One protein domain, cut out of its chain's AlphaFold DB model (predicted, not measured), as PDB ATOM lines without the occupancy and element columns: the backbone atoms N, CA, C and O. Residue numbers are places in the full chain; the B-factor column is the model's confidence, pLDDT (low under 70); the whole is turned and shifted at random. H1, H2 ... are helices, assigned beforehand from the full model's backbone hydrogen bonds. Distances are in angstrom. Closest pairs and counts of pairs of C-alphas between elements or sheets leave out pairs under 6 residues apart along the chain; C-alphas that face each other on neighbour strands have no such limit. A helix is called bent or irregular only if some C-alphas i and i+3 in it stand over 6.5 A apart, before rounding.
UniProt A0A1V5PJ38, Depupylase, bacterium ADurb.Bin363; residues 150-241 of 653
ATOM      1  N   TYR A 150      13.825  18.622 -54.903       78.62
ATOM      2  CA  TYR A 150      12.952  19.784 -55.138       78.62
ATOM      3  C   TYR A 150      11.458  19.401 -55.176       78.62
ATOM      4  O   TYR A 150      10.600  20.134 -54.680       78.62
ATOM      5  N   ARG A 151      11.126  18.218 -55.720       80.69
ATOM      6  CA  ARG A 151       9.751  17.690 -55.710       80.69
ATOM      7  C   ARG A 151       9.335  17.267 -54.317       80.69
ATOM      8  O   ARG A 151       8.150  17.321 -54.010       80.69
ATOM      9  N   ARG A 152      10.289  16.859 -53.479       81.06
ATOM     10  CA  ARG A 152      10.041  16.494 -52.087       81.06
ATOM     11  C   ARG A 152       9.549  17.700 -51.289       81.06
ATOM     12  O   ARG A 152       8.576  17.558 -50.557       81.06
ATOM     13  N   PHE A 153      10.141  18.879 -51.490       80.00
ATOM     14  CA  PHE A 153       9.652  20.127 -50.889       80.00
ATOM     15  C   PHE A 153       8.220  20.457 -51.336       80.00
ATOM     16  O   PHE A 153       7.339  20.617 -50.496       80.00
ATOM     17  N   ILE A 154       7.964  20.453 -52.653       84.44
ATOM     18  CA  ILE A 154       6.618  20.676 -53.216       84.44
ATOM     19  C   ILE A 154       5.616  19.678 -52.630       84.44
ATOM     20  O   ILE A 154       4.505  20.057 -52.260       84.44
ATOM     21  N   LEU A 155       6.012  18.407 -52.527       83.69
ATOM     22  CA  LEU A 155       5.189  17.354 -51.957       83.69
ATOM     23  C   LEU A 155       4.872  17.620 -50.483       83.69
ATOM     24  O   LEU A 155       3.706  17.523 -50.122       83.69
ATOM     25  N   TYR A 156       5.855  17.973 -49.645       81.06
ATOM     26  CA  TYR A 156       5.609  18.304 -48.236       81.06
ATOM     27  C   TYR A 156       4.596  19.438 -48.103       81.06
ATOM     28  O   TYR A 156       3.575  19.271 -47.436       81.06
ATOM     29  N   THR A 157       4.836  20.559 -48.786       81.75
ATOM     30  CA  THR A 157       3.943  21.721 -48.742       81.75
ATOM     31  C   THR A 157       2.544  21.361 -49.233       81.75
ATOM     32  O   THR A 157       1.559  21.678 -48.570       81.75
ATOM     33  N   GLY A 158       2.440  20.651 -50.356       83.50
ATOM     34  CA  GLY A 158       1.153  20.254 -50.914       83.50
ATOM     35  C   GLY A 158       0.397  19.268 -50.026       83.50
ATOM     36  O   GLY A 158      -0.773  19.504 -49.749       83.50
ATOM     37  N   VAL A 159       1.042  18.208 -49.526       82.12
ATOM     38  CA  VAL A 159       0.410  17.238 -48.611       82.12
ATOM     39  C   VAL A 159      -0.122  17.948 -47.369       82.12
ATOM     40  O   VAL A 159      -1.274  17.723 -47.005       82.12
ATOM     41  N   THR A 160       0.662  18.847 -46.764       81.38
ATOM     42  CA  THR A 160       0.215  19.630 -45.606       81.38
ATOM     43  C   THR A 160      -0.993  20.498 -45.952       81.38
ATOM     44  O   THR A 160      -2.005  20.405 -45.265       81.38
ATOM     45  N   ILE A 161      -0.946  21.270 -47.044       84.50
ATOM     46  CA  ILE A 161      -2.066  22.126 -47.471       84.50
ATOM     47  C   ILE A 161      -3.326  21.295 -47.730       84.50
ATOM     48  O   ILE A 161      -4.389  21.598 -47.189       84.50
ATOM     49  N   PHE A 162      -3.220  20.235 -48.535       83.38
ATOM     50  CA  PHE A 162      -4.365  19.396 -48.873       83.38
ATOM     51  C   PHE A 162      -4.941  18.716 -47.631       83.38
ATOM     52  O   PHE A 162      -6.160  18.643 -47.508       83.38
ATOM     53  N   PHE A 163      -4.112  18.252 -46.695       80.69
ATOM     54  CA  PHE A 163      -4.599  17.629 -45.465       80.69
ATOM     55  C   PHE A 163      -5.237  18.647 -44.507       80.69
ATOM     56  O   PHE A 163      -6.282  18.367 -43.926       80.69
ATOM     57  N   SER A 164      -4.684  19.860 -44.398       81.94
ATOM     58  CA  SER A 164      -5.306  20.958 -43.646       81.94
ATOM     59  C   SER A 164      -6.668  21.344 -44.230       81.94
ATOM     60  O   SER A 164      -7.634  21.461 -43.480       81.94
ATOM     61  N   ILE A 165      -6.779  21.472 -45.557       81.12
ATOM     62  CA  ILE A 165      -8.059  21.734 -46.238       81.12
ATOM     63  C   ILE A 165      -9.048  20.596 -45.973       81.12
ATOM     64  O   ILE A 165     -10.201  20.866 -45.651       81.12
ATOM     65  N   PHE A 166      -8.610  19.337 -46.067       81.19
ATOM     66  CA  PHE A 166      -9.455  18.181 -45.764       81.19
ATOM     67  C   PHE A 166     -10.042  18.258 -44.357       81.19
ATOM     68  O   PHE A 166     -11.255  18.145 -44.202       81.19
ATOM     69  N   ILE A 167      -9.203  18.507 -43.347       79.06
ATOM     70  CA  ILE A 167      -9.646  18.639 -41.955       79.06
ATOM     71  C   ILE A 167     -10.656  19.780 -41.819       79.06
ATOM     72  O   ILE A 167     -11.711  19.581 -41.223       79.06
ATOM     73  N   ILE A 168     -10.376  20.951 -42.399       81.81
ATOM     74  CA  ILE A 168     -11.279  22.110 -42.341       81.81
ATOM     75  C   ILE A 168     -12.637  21.772 -42.964       81.81
ATOM     76  O   ILE A 168     -13.670  22.037 -42.355       81.81
ATOM     77  N   VAL A 169     -12.650  21.153 -44.147       77.44
ATOM     78  CA  VAL A 169     -13.894  20.785 -44.835       77.44
ATOM     79  C   VAL A 169     -14.671  19.742 -44.034       77.44
ATOM     80  O   VAL A 169     -15.869  19.920 -43.823       77.44
ATOM     81  N   VAL A 170     -14.007  18.703 -43.519       74.44
ATOM     82  CA  VAL A 170     -14.649  17.692 -42.666       74.44
ATOM     83  C   VAL A 170     -15.239  18.338 -41.411       74.44
ATOM     84  O   VAL A 170     -16.386  18.048 -41.080       74.44
ATOM     85  N   ILE A 171     -14.515  19.243 -40.744       76.31
ATOM     86  CA  ILE A 171     -15.020  19.955 -39.562       76.31
ATOM     87  C   ILE A 171     -16.243  20.800 -39.921       76.31
ATOM     88  O   ILE A 171     -17.274  20.648 -39.276       76.31
ATOM     89  N   ILE A 172     -16.170  21.645 -40.955       77.56
ATOM     90  CA  ILE A 172     -17.274  22.537 -41.353       77.56
ATOM     91  C   ILE A 172     -18.529  21.733 -41.711       77.56
ATOM     92  O   ILE A 172     -19.619  22.064 -41.249       77.56
ATOM     93  N   PHE A 173     -18.387  20.661 -42.495       71.06
ATOM     94  CA  PHE A 173     -19.525  19.840 -42.915       71.06
ATOM     95  C   PHE A 173     -20.137  19.019 -41.776       71.06
ATOM     96  O   PHE A 173     -21.337  18.755 -41.802       71.06
ATOM     97  N   ASN A 174     -19.346  18.630 -40.771       70.56
ATOM     98  CA  ASN A 174     -19.837  17.879 -39.612       70.56
ATOM     99  C   ASN A 174     -20.208  18.776 -38.419       70.56
ATOM    100  O   ASN A 174     -20.809  18.289 -37.462       70.56
ATOM    101  N   LEU A 175     -19.917  20.079 -38.478       78.00
ATOM    102  CA  LEU A 175     -20.259  21.049 -37.438       78.00
ATOM    103  C   LEU A 175     -21.761  21.064 -37.101       78.00
ATOM    104  O   LEU A 175     -22.070  21.098 -35.912       78.00
ATOM    105  N   PRO A 176     -22.705  20.962 -38.064       75.56
ATOM    106  CA  PRO A 176     -24.132  20.880 -37.747       75.56
ATOM    107  C   PRO A 176     -24.486  19.622 -36.950       75.56
ATOM    108  O   PRO A 176     -25.251  19.699 -35.995       75.56
ATOM    109  N   VAL A 177     -23.892  18.473 -37.292       71.12
ATOM    110  CA  VAL A 177     -24.110  17.208 -36.570       71.12
ATOM    111  C   VAL A 177     -23.565  17.316 -35.148       71.12
ATOM    112  O   VAL A 177     -24.253  16.965 -34.191       71.12
ATOM    113  N   LEU A 178     -22.355  17.862 -34.995       72.38
ATOM    114  CA  LEU A 178     -21.727  18.071 -33.694       72.38
ATOM    115  C   LEU A 178     -22.518  19.075 -32.838       72.38
ATOM    116  O   LEU A 178     -22.721  18.841 -31.649       72.38
ATOM    117  N   ALA A 179     -23.027  20.150 -33.448       78.62
ATOM    118  CA  ALA A 179     -23.896  21.127 -32.798       78.62
ATOM    119  C   ALA A 179     -25.229  20.501 -32.363       78.62
ATOM    120  O   ALA A 179     -25.664  20.741 -31.241       78.62
ATOM    121  N   CYS A 180     -25.849  19.650 -33.187       77.31
ATOM    122  CA  CYS A 180     -27.055  18.910 -32.808       77.31
ATOM    123  C   CYS A 180     -26.810  17.990 -31.604       77.31
ATOM    124  O   CYS A 180     -27.603  18.005 -30.664       77.31
ATOM    125  N   ILE A 181     -25.709  17.230 -31.598       75.81
ATOM    126  CA  ILE A 181     -25.335  16.369 -30.463       75.81
ATOM    127  C   ILE A 181     -25.114  17.213 -29.203       75.81
ATOM    128  O   ILE A 181     -25.603  16.853 -28.130       75.81
ATOM    129  N   LEU A 182     -24.421  18.348 -29.325       80.38
ATOM    130  CA  LEU A 182     -24.172  19.261 -28.212       80.38
ATOM    131  C   LEU A 182     -25.477  19.852 -27.662       80.38
ATOM    132  O   LEU A 182     -25.678  19.833 -26.453       80.38
ATOM    133  N   VAL A 183     -26.382  20.323 -28.525       85.44
ATOM    134  CA  VAL A 183     -27.692  20.862 -28.123       85.44
ATOM    135  C   VAL A 183     -28.522  19.793 -27.414       85.44
ATOM    136  O   VAL A 183     -29.032  20.057 -26.329       85.44
ATOM    137  N   LEU A 184     -28.604  18.576 -27.961       78.75
ATOM    138  CA  LEU A 184     -29.314  17.460 -27.324       78.75
ATOM    139  C   LEU A 184     -28.711  17.108 -25.956       78.75
ATOM    140  O   LEU A 184     -29.444  16.904 -24.989       78.75
ATOM    141  N   SER A 185     -27.379  17.099 -25.852       78.75
ATOM    142  CA  SER A 185     -26.667  16.836 -24.595       78.75
ATOM    143  C   SER A 185     -26.912  17.937 -23.560       78.75
ATOM    144  O   SER A 185     -27.162  17.642 -22.393       78.75
ATOM    145  N   LEU A 186     -26.901  19.205 -23.982       84.50
ATOM    146  CA  LEU A 186     -27.204  20.355 -23.129       84.50
ATOM    147  C   LEU A 186     -28.667  20.357 -22.675       84.50
ATOM    148  O   LEU A 186     -28.927  20.654 -21.515       84.50
ATOM    149  N   MET A 187     -29.612  19.987 -23.544       80.25
ATOM    150  CA  MET A 187     -31.024  19.837 -23.176       80.25
ATOM    151  C   MET A 187     -31.210  18.754 -22.111       80.25
ATOM    152  O   MET A 187     -31.879  18.999 -21.112       80.25
ATOM    153  N   LEU A 188     -30.580  17.586 -22.276       79.25
ATOM    154  CA  LEU A 188     -30.616  16.516 -21.273       79.25
ATOM    155  C   LEU A 188     -29.975  16.949 -19.946       79.25
ATOM    156  O   LEU A 188     -30.526  16.673 -18.880       79.25
ATOM    157  N   LEU A 189     -28.853  17.675 -20.000       82.25
ATOM    158  CA  LEU A 189     -28.194  18.228 -18.817       82.25
ATOM    159  C   LEU A 189     -29.086  19.250 -18.094       82.25
ATOM    160  O   LEU A 189     -29.249  19.160 -16.881       82.25
ATOM    161  N   LEU A 190     -29.697  20.186 -18.827       83.06
ATOM    162  CA  LEU A 190     -30.627  21.187 -18.294       83.06
ATOM    163  C   LEU A 190     -31.842  20.532 -17.633       83.06
ATOM    164  O   LEU A 190     -32.207  20.909 -16.521       83.06
ATOM    165  N   LEU A 191     -32.432  19.522 -18.278       78.25
ATOM    166  CA  LEU A 191     -33.531  18.744 -17.705       78.25
ATOM    167  C   LEU A 191     -33.101  18.034 -16.411       78.25
ATOM    168  O   LEU A 191     -33.841  18.064 -15.431       78.25
ATOM    169  N   GLY A 192     -31.894  17.458 -16.372       75.50
ATOM    170  CA  GLY A 192     -31.334  16.833 -15.168       75.50
ATOM    171  C   GLY A 192     -31.094  17.826 -14.024       75.50
ATOM    172  O   GLY A 192     -31.465  17.549 -12.881       75.50
ATOM    173  N   ILE A 193     -30.536  19.001 -14.335       81.56
ATOM    174  CA  ILE A 193     -30.303  20.086 -13.370       81.56
ATOM    175  C   ILE A 193     -31.626  20.632 -12.828       81.56
ATOM    176  O   ILE A 193     -31.702  20.905 -11.637       81.56
ATOM    177  N   LEU A 194     -32.666  20.769 -13.658       75.38
ATOM    178  CA  LEU A 194     -33.997  21.228 -13.235       75.38
ATOM    179  C   LEU A 194     -34.735  20.175 -12.396       75.38
ATOM    180  O   LEU A 194     -35.422  20.517 -11.435       75.38
ATOM    181  N   HIS A 195     -34.571  18.894 -12.726       75.31
ATOM    182  CA  HIS A 195     -35.234  17.790 -12.035       75.31
ATOM    183  C   HIS A 195     -34.760  17.624 -10.580       75.31
ATOM    184  O   HIS A 195     -35.556  17.290  -9.701       75.31
ATOM    185  N   LEU A 196     -33.473  17.858 -10.297       71.81
ATOM    186  CA  LEU A 196     -32.888  17.659  -8.966       71.81
ATOM    187  C   LEU A 196     -33.494  18.569  -7.863       71.81
ATOM    188  O   LEU A 196     -33.964  18.026  -6.861       71.81
ATOM    189  N   PRO A 197     -33.558  19.908  -8.008       72.31
ATOM    190  CA  PRO A 197     -34.178  20.793  -7.023       72.31
ATOM    191  C   PRO A 197     -35.703  20.637  -6.958       72.31
ATOM    192  O   PRO A 197     -36.260  20.695  -5.866       72.31
ATOM    193  N   LEU A 198     -36.388  20.370  -8.080       70.69
ATOM    194  CA  LEU A 198     -37.837  20.106  -8.079       70.69
ATOM    195  C   LEU A 198     -38.187  18.860  -7.255       70.69
ATOM    196  O   LEU A 198     -39.139  18.879  -6.475       70.69
ATOM    197  N   ARG A 199     -37.361  17.811  -7.352       69.56
ATOM    198  CA  ARG A 199     -37.502  16.597  -6.542       69.56
ATOM    199  C   ARG A 199     -37.198  16.841  -5.061       69.56
ATOM    200  O   ARG A 199     -37.902  16.297  -4.216       69.56
ATOM    201  N   LEU A 200     -36.187  17.656  -4.741       73.94
ATOM    202  CA  LEU A 200     -35.868  18.053  -3.359       73.94
ATOM    203  C   LEU A 200     -36.991  18.884  -2.712       73.94
ATOM    204  O   LEU A 200     -37.176  18.815  -1.502       73.94
ATOM    205  N   LEU A 201     -37.770  19.613  -3.517       74.31
ATOM    206  CA  LEU A 201     -38.959  20.363  -3.094       74.31
ATOM    207  C   LEU A 201     -40.250  19.515  -3.074       74.31
ATOM    208  O   LEU A 201     -41.329  20.060  -2.858       74.31
ATOM    209  N   GLY A 202     -40.166  18.198  -3.297       65.38
ATOM    210  CA  GLY A 202     -41.311  17.281  -3.236       65.38
ATOM    211  C   GLY A 202     -42.209  17.270  -4.479       65.38
ATOM    212  O   GLY A 202     -43.235  16.592  -4.480       65.38
ATOM    213  N   TYR A 203     -41.833  17.971  -5.554       66.94
ATOM    214  CA  TYR A 203     -42.578  17.976  -6.810       66.94
ATOM    215  C   TYR A 203     -42.086  16.860  -7.740       66.94
ATOM    216  O   TYR A 203     -40.957  16.878  -8.231       66.94
ATOM    217  N   THR A 204     -42.953  15.898  -8.053       60.66
ATOM    218  CA  THR A 204     -42.740  14.965  -9.169       60.66
ATOM    219  C   THR A 204     -43.182  15.631 -10.467       60.66
ATOM    220  O   THR A 204     -44.364  15.625 -10.810       60.66
ATOM    221  N   SER A 205     -42.247  16.229 -11.205       64.44
ATOM    222  CA  SER A 205     -42.552  16.847 -12.498       64.44
ATOM    223  C   SER A 205     -42.674  15.775 -13.588       64.44
ATOM    224  O   SER A 205     -41.725  15.517 -14.334       64.44
ATOM    225  N   HIS A 206     -43.848  15.151 -13.678       70.75
ATOM    226  CA  HIS A 206     -44.192  14.166 -14.713       70.75
ATOM    227  C   HIS A 206     -43.810  14.661 -16.123       70.75
ATOM    228  O   HIS A 206     -43.223  13.928 -16.913       70.75
ATOM    229  N   THR A 207     -44.005  15.956 -16.380       68.69
ATOM    230  CA  THR A 207     -43.680  16.633 -17.642       68.69
ATOM    231  C   THR A 207     -42.184  16.614 -17.995       68.69
ATOM    232  O   THR A 207     -41.837  16.445 -19.158       68.69
ATOM    233  N   ILE A 208     -41.270  16.753 -17.023       68.12
ATOM    234  CA  ILE A 208     -39.815  16.707 -17.294       68.12
ATOM    235  C   ILE A 208     -39.384  15.287 -17.671       68.12
ATOM    236  O   ILE A 208     -38.555  15.109 -18.564       68.12
ATOM    237  N   ILE A 209     -39.971  14.281 -17.018       71.75
ATOM    238  CA  ILE A 209     -39.710  12.869 -17.316       71.75
ATOM    239  C   ILE A 209     -40.246  12.521 -18.715       71.75
ATOM    240  O   ILE A 209     -39.534  11.894 -19.495       71.75
ATOM    241  N   GLU A 210     -41.441  12.989 -19.084       76.62
ATOM    242  CA  GLU A 210     -42.003  12.812 -20.432       76.62
ATOM    243  C   GLU A 210     -41.158  13.474 -21.527       76.62
ATOM    244  O   GLU A 210     -40.874  12.837 -22.541       76.62
ATOM    245  N   ILE A 211     -40.695  14.712 -21.320       75.88
ATOM    246  CA  ILE A 211     -39.822  15.404 -22.283       75.88
ATOM    247  C   ILE A 211     -38.482  14.667 -22.424       75.88
ATOM    248  O   ILE A 211     -38.012  14.452 -23.541       75.88
ATOM    249  N   GLY A 212     -37.880  14.238 -21.309       75.31
ATOM    250  CA  GLY A 212     -36.649  13.441 -21.323       75.31
ATOM    251  C   GLY A 212     -36.823  12.113 -22.066       75.31
ATOM    252  O   GLY A 212     -35.993  11.763 -22.907       75.31
ATOM    253  N   ASN A 213     -37.935  11.413 -21.827       77.81
ATOM    254  CA  ASN A 213     -38.282  10.181 -22.534       77.81
ATOM    255  C   ASN A 213     -38.504  10.419 -24.034       77.81
ATOM    256  O   ASN A 213     -38.002   9.634 -24.834       77.81
ATOM    257  N   GLY A 214     -39.156  11.520 -24.426       78.19
ATOM    258  CA  GLY A 214     -39.332  11.899 -25.831       78.19
ATOM    259  C   GLY A 214     -38.009  12.200 -26.548       78.19
ATOM    260  O   GLY A 214     -37.826  11.805 -27.698       78.19
ATOM    261  N   ILE A 215     -37.041  12.823 -25.866       74.75
ATOM    262  CA  ILE A 215     -35.684  13.030 -26.405       74.75
ATOM    263  C   ILE A 215     -34.950  11.691 -26.558       74.75
ATOM    264  O   ILE A 215     -34.326  11.447 -27.590       74.75
ATOM    265  N   ILE A 216     -35.039  10.798 -25.566       74.88
ATOM    266  CA  ILE A 216     -34.451   9.450 -25.644       74.88
ATOM    267  C   ILE A 216     -35.097   8.642 -26.775       74.88
ATOM    268  O   ILE A 216     -34.396   7.925 -27.486       74.88
ATOM    269  N   GLU A 217     -36.408   8.753 -26.964       74.00
ATOM    270  CA  GLU A 217     -37.131   8.101 -28.050       74.00
ATOM    271  C   GLU A 217     -36.727   8.670 -29.412       74.00
ATOM    272  O   GLU A 217     -36.469   7.900 -30.329       74.00
ATOM    273  N   LEU A 218     -36.533   9.987 -29.532       70.56
ATOM    274  CA  LEU A 218     -35.984  10.612 -30.736       70.56
ATOM    275  C   LEU A 218     -34.561  10.114 -31.038       70.56
ATOM    276  O   LEU A 218     -34.271   9.762 -32.180       70.56
ATOM    277  N   ILE A 219     -33.689  10.008 -30.028       67.75
ATOM    278  CA  ILE A 219     -32.342   9.427 -30.167       67.75
ATOM    279  C   ILE A 219     -32.440   7.956 -30.587       67.75
ATOM    280  O   ILE A 219     -31.725   7.524 -31.493       67.75
ATOM    281  N   LYS A 220     -33.350   7.182 -29.982       66.94
ATOM    282  CA  LYS A 220     -33.631   5.795 -30.374       66.94
ATOM    283  C   LYS A 220     -34.152   5.717 -31.801       66.94
ATOM    284  O   LYS A 220     -33.708   4.846 -32.525       66.94
ATOM    285  N   ILE A 221     -35.024   6.609 -32.260       66.25
ATOM    286  CA  ILE A 221     -35.508   6.660 -33.649       66.25
ATOM    287  C   ILE A 221     -34.357   7.010 -34.596       66.25
ATOM    288  O   ILE A 221     -34.156   6.322 -35.589       66.25
ATOM    289  N   MET A 222     -33.531   8.004 -34.265       56.16
ATOM    290  CA  MET A 222     -32.346   8.356 -35.055       56.16
ATOM    291  C   MET A 222     -31.330   7.207 -35.149       56.16
ATOM    292  O   MET A 222     -30.688   7.048 -36.185       56.16
ATOM    293  N   THR A 223     -31.213   6.391 -34.097       57.22
ATOM    294  CA  THR A 223     -30.317   5.222 -34.037       57.22
ATOM    295  C   THR A 223     -30.968   3.907 -34.499       57.22
ATOM    296  O   THR A 223     -30.248   2.962 -34.809       57.22
ATOM    297  N   SER A 224     -32.303   3.841 -34.592       49.72
ATOM    298  CA  SER A 224     -33.095   2.669 -35.018       49.72
ATOM    299  C   SER A 224     -33.709   2.797 -36.410       49.72
ATOM    300  O   SER A 224     -34.192   1.796 -36.948       49.72
ATOM    301  N   LEU A 225     -33.653   3.983 -37.037       48.44
ATOM    302  CA  LEU A 225     -33.735   4.115 -38.490       48.44
ATOM    303  C   LEU A 225     -32.848   3.014 -39.055       48.44
ATOM    304  O   LEU A 225     -31.662   2.994 -38.718       48.44
ATOM    305  N   LYS A 226     -33.431   2.081 -39.836       53.94
ATOM    306  CA  LYS A 226     -32.712   0.929 -40.410       53.94
ATOM    307  C   LYS A 226     -31.296   1.394 -40.730       53.94
ATOM    308  O   LYS A 226     -31.213   2.385 -41.466       53.94
ATOM    309  N   PRO A 227     -30.235   0.752 -40.196       55.31
ATOM    310  CA  PRO A 227     -28.867   1.264 -40.249       55.31
ATOM    311  C   PRO A 227     -28.518   1.860 -41.615       55.31
ATOM    312  O   PRO A 227     -27.879   2.897 -41.700       55.31
ATOM    313  N   THR A 228     -29.071   1.277 -42.678       57.88
ATOM    314  CA  THR A 228     -29.043   1.704 -44.077       57.88
ATOM    315  C   THR A 228     -29.470   3.143 -44.414       57.88
ATOM    316  O   THR A 228     -28.877   3.694 -45.329       57.88
ATOM    317  N   LEU A 229     -30.486   3.778 -43.803       61.34
ATOM    318  CA  LEU A 229     -30.934   5.116 -44.261       61.34
ATOM    319  C   LEU A 229     -30.070   6.237 -43.678       61.34
ATOM    320  O   LEU A 229     -29.597   7.091 -44.423       61.34
ATOM    321  N   PHE A 230     -29.834   6.213 -42.364       61.94
ATOM    322  CA  PHE A 230     -28.968   7.187 -41.698       61.94
ATOM    323  C   PHE A 230     -27.527   7.084 -42.209       61.94
ATOM    324  O   PHE A 230     -26.952   8.093 -42.610       61.94
ATOM    325  N   THR A 231     -26.970   5.866 -42.292       63.88
ATOM    326  CA  THR A 231     -25.622   5.657 -42.855       63.88
ATOM    327  C   THR A 231     -25.529   6.097 -44.308       63.88
ATOM    328  O   THR A 231     -24.511   6.659 -44.688       63.88
ATOM    329  N   ARG A 232     -26.590   5.927 -45.108       67.56
ATOM    330  CA  ARG A 232     -26.623   6.400 -46.495       67.56
ATOM    331  C   ARG A 232     -26.668   7.921 -46.591       67.56
ATOM    332  O   ARG A 232     -25.932   8.482 -47.392       67.56
ATOM    333  N   ILE A 233     -27.482   8.604 -45.784       69.94
ATOM    334  CA  ILE A 233     -27.521  10.079 -45.772       69.94
ATOM    335  C   ILE A 233     -26.175  10.638 -45.300       69.94
ATOM    336  O   ILE A 233     -25.597  11.496 -45.966       69.94
ATOM    337  N   PHE A 234     -25.656  10.125 -44.184       69.00
ATOM    338  CA  PHE A 234     -24.357  10.528 -43.655       69.00
ATOM    339  C   PHE A 234     -23.222  10.220 -44.643       69.00
ATOM    340  O   PHE A 234     -22.378  11.076 -44.899       69.00
ATOM    341  N   GLY A 235     -23.242   9.033 -45.251       70.06
ATOM    342  CA  GLY A 235     -22.291   8.604 -46.270       70.06
ATOM    343  C   GLY A 235     -22.292   9.519 -47.491       70.06
ATOM    344  O   GLY A 235     -21.223   9.941 -47.925       70.06
ATOM    345  N   GLU A 236     -23.464   9.905 -48.004       74.31
ATOM    346  CA  GLU A 236     -23.568  10.852 -49.121       74.31
ATOM    347  C   GLU A 236     -23.104  12.269 -48.752       74.31
ATOM    348  O   GLU A 236     -22.391  12.896 -49.534       74.31
ATOM    349  N   LEU A 237     -23.448  12.774 -47.561       70.56
ATOM    350  CA  LEU A 237     -22.986  14.089 -47.092       70.56
ATOM    351  C   LEU A 237     -21.463  14.124 -46.928       70.56
ATOM    352  O   LEU A 237     -20.800  15.032 -47.439       70.56
ATOM    353  N   PHE A 238     -20.905  13.107 -46.269       72.44
ATOM    354  CA  PHE A 238     -19.465  12.953 -46.110       72.44
ATOM    355  C   PHE A 238     -18.780  12.849 -47.475       72.44
ATOM    356  O   PHE A 238     -17.832  13.588 -47.735       72.44
ATOM    357  N   ARG A 239     -19.316  12.038 -48.394       75.25
ATOM    358  CA  ARG A 239     -18.808  11.904 -49.767       75.25
ATOM    359  C   ARG A 239     -18.790  13.233 -50.515       75.25
ATOM    360  O   ARG A 239     -17.763  13.588 -51.088       75.25
ATOM    361  N   CYS A 240     -19.888  13.989 -50.501       73.50
ATOM    362  CA  CYS A 240     -19.956  15.300 -51.150       73.50
ATOM    363  C   CYS A 240     -18.906  16.275 -50.598       73.50
ATOM    364  O   CYS A 240     -18.328  17.046 -51.362       73.50
ATOM    365  N   SER A 241     -18.622  16.212 -49.294       70.69
ATOM    366  CA  SER A 241     -17.634  17.089 -48.657       70.69
ATOM    367  C   SER A 241     -16.186  16.754 -49.040       70.69
ATOM    368  O   SER A 241     -15.341  17.636 -49.152       70.69
TER     369      SER A 241
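Overview. This is residues 150 to 241 of the 653 residues of the protein "Depupylase" of bacterium ADurb.Bin363 (UniProt A0A1V5PJ38). One long helix, H1, bent at its middle, makes the longest axis; the chain folds back along its second arm, H1b, as a helical hairpin with H2, and H3 then turns in to meet the first arm, H1a, near the bend. H1b, H2 and H3 thus outline a narrow, loose triangle with few contacts, while residues 150 to 165 of H1a stick out beyond it. The printed part has 92 residues with three named helices, H1, H2 and H3 in chain order, and no named strand; its class is all helix. It is extended, with a radius of gyration of the C-alphas of 21.4 A, and spans 75 by 31 by 13 A.

Arrangement. Look first at H1, residues 150 to 200, assigned as one helix by its hydrogen bonds but bent: C-alphas 173 and 176 are 7.0 A apart. Its arms, H1a at residues 150 to 173 and H1b at residues 176 to 200, stand at a steep tilt of 44 degrees. With its residues 184 to 195 alone, H1b touches residues 208 to 215 of H2, which is residues 206 to 224; the closest C-alphas, those of Leu 191 and Ile 208, are 6.6 A apart. This hairpin has a shallow tilt of 27 degrees, opposite ways. Next find H3, residues 227 to 241, about perpendicular to H2 at 74 degrees and close but not clearly touching it; their closest C-alphas, those of Met 222 and Phe 230, are 7.5 A apart. With residues 237 to 241 alone, H3 touches residues 169 to 173 of H1a, opposite ways at a steep tilt of 47 degrees; the closest C-alphas, those of Val 169 and Ser 241, are 6.5 A apart. H1a and H2 are apart, and so are H1b and H3. In H1a, H2 and H3 every O i to N i+4 pair is within hydrogen-bond range; in H1b 20 of 21 are.

Along the chain. Find C-alpha 150 at (12.952, 19.784, -55.138); from there H1a runs 34.7 A to residue 173. H1b begins at C-alpha 176, (-24.132, 20.880, -37.747), and runs 36.4 A to residue 200. H2 measures 25.8 A. H3 measures 21.1 A and ends at C-alpha 241, (-17.634, 17.089, -48.657); it is neither bent nor irregular, but only just: C-alphas 227 and 230 are 6.1 A apart.

Size, cuts and confidence. The two C-alphas farthest apart, those of Tyr 150 and Gly 202, are 75.1 A apart. Residues 196 to 202 and 224 to 229 stand free, as do 150 to 165. The printed part has no cut, and both links are tight. Its mean pLDDT is 73.6; look for values under 70 at residues 199, 202 to 205, 207 to 208 and 219 to 234.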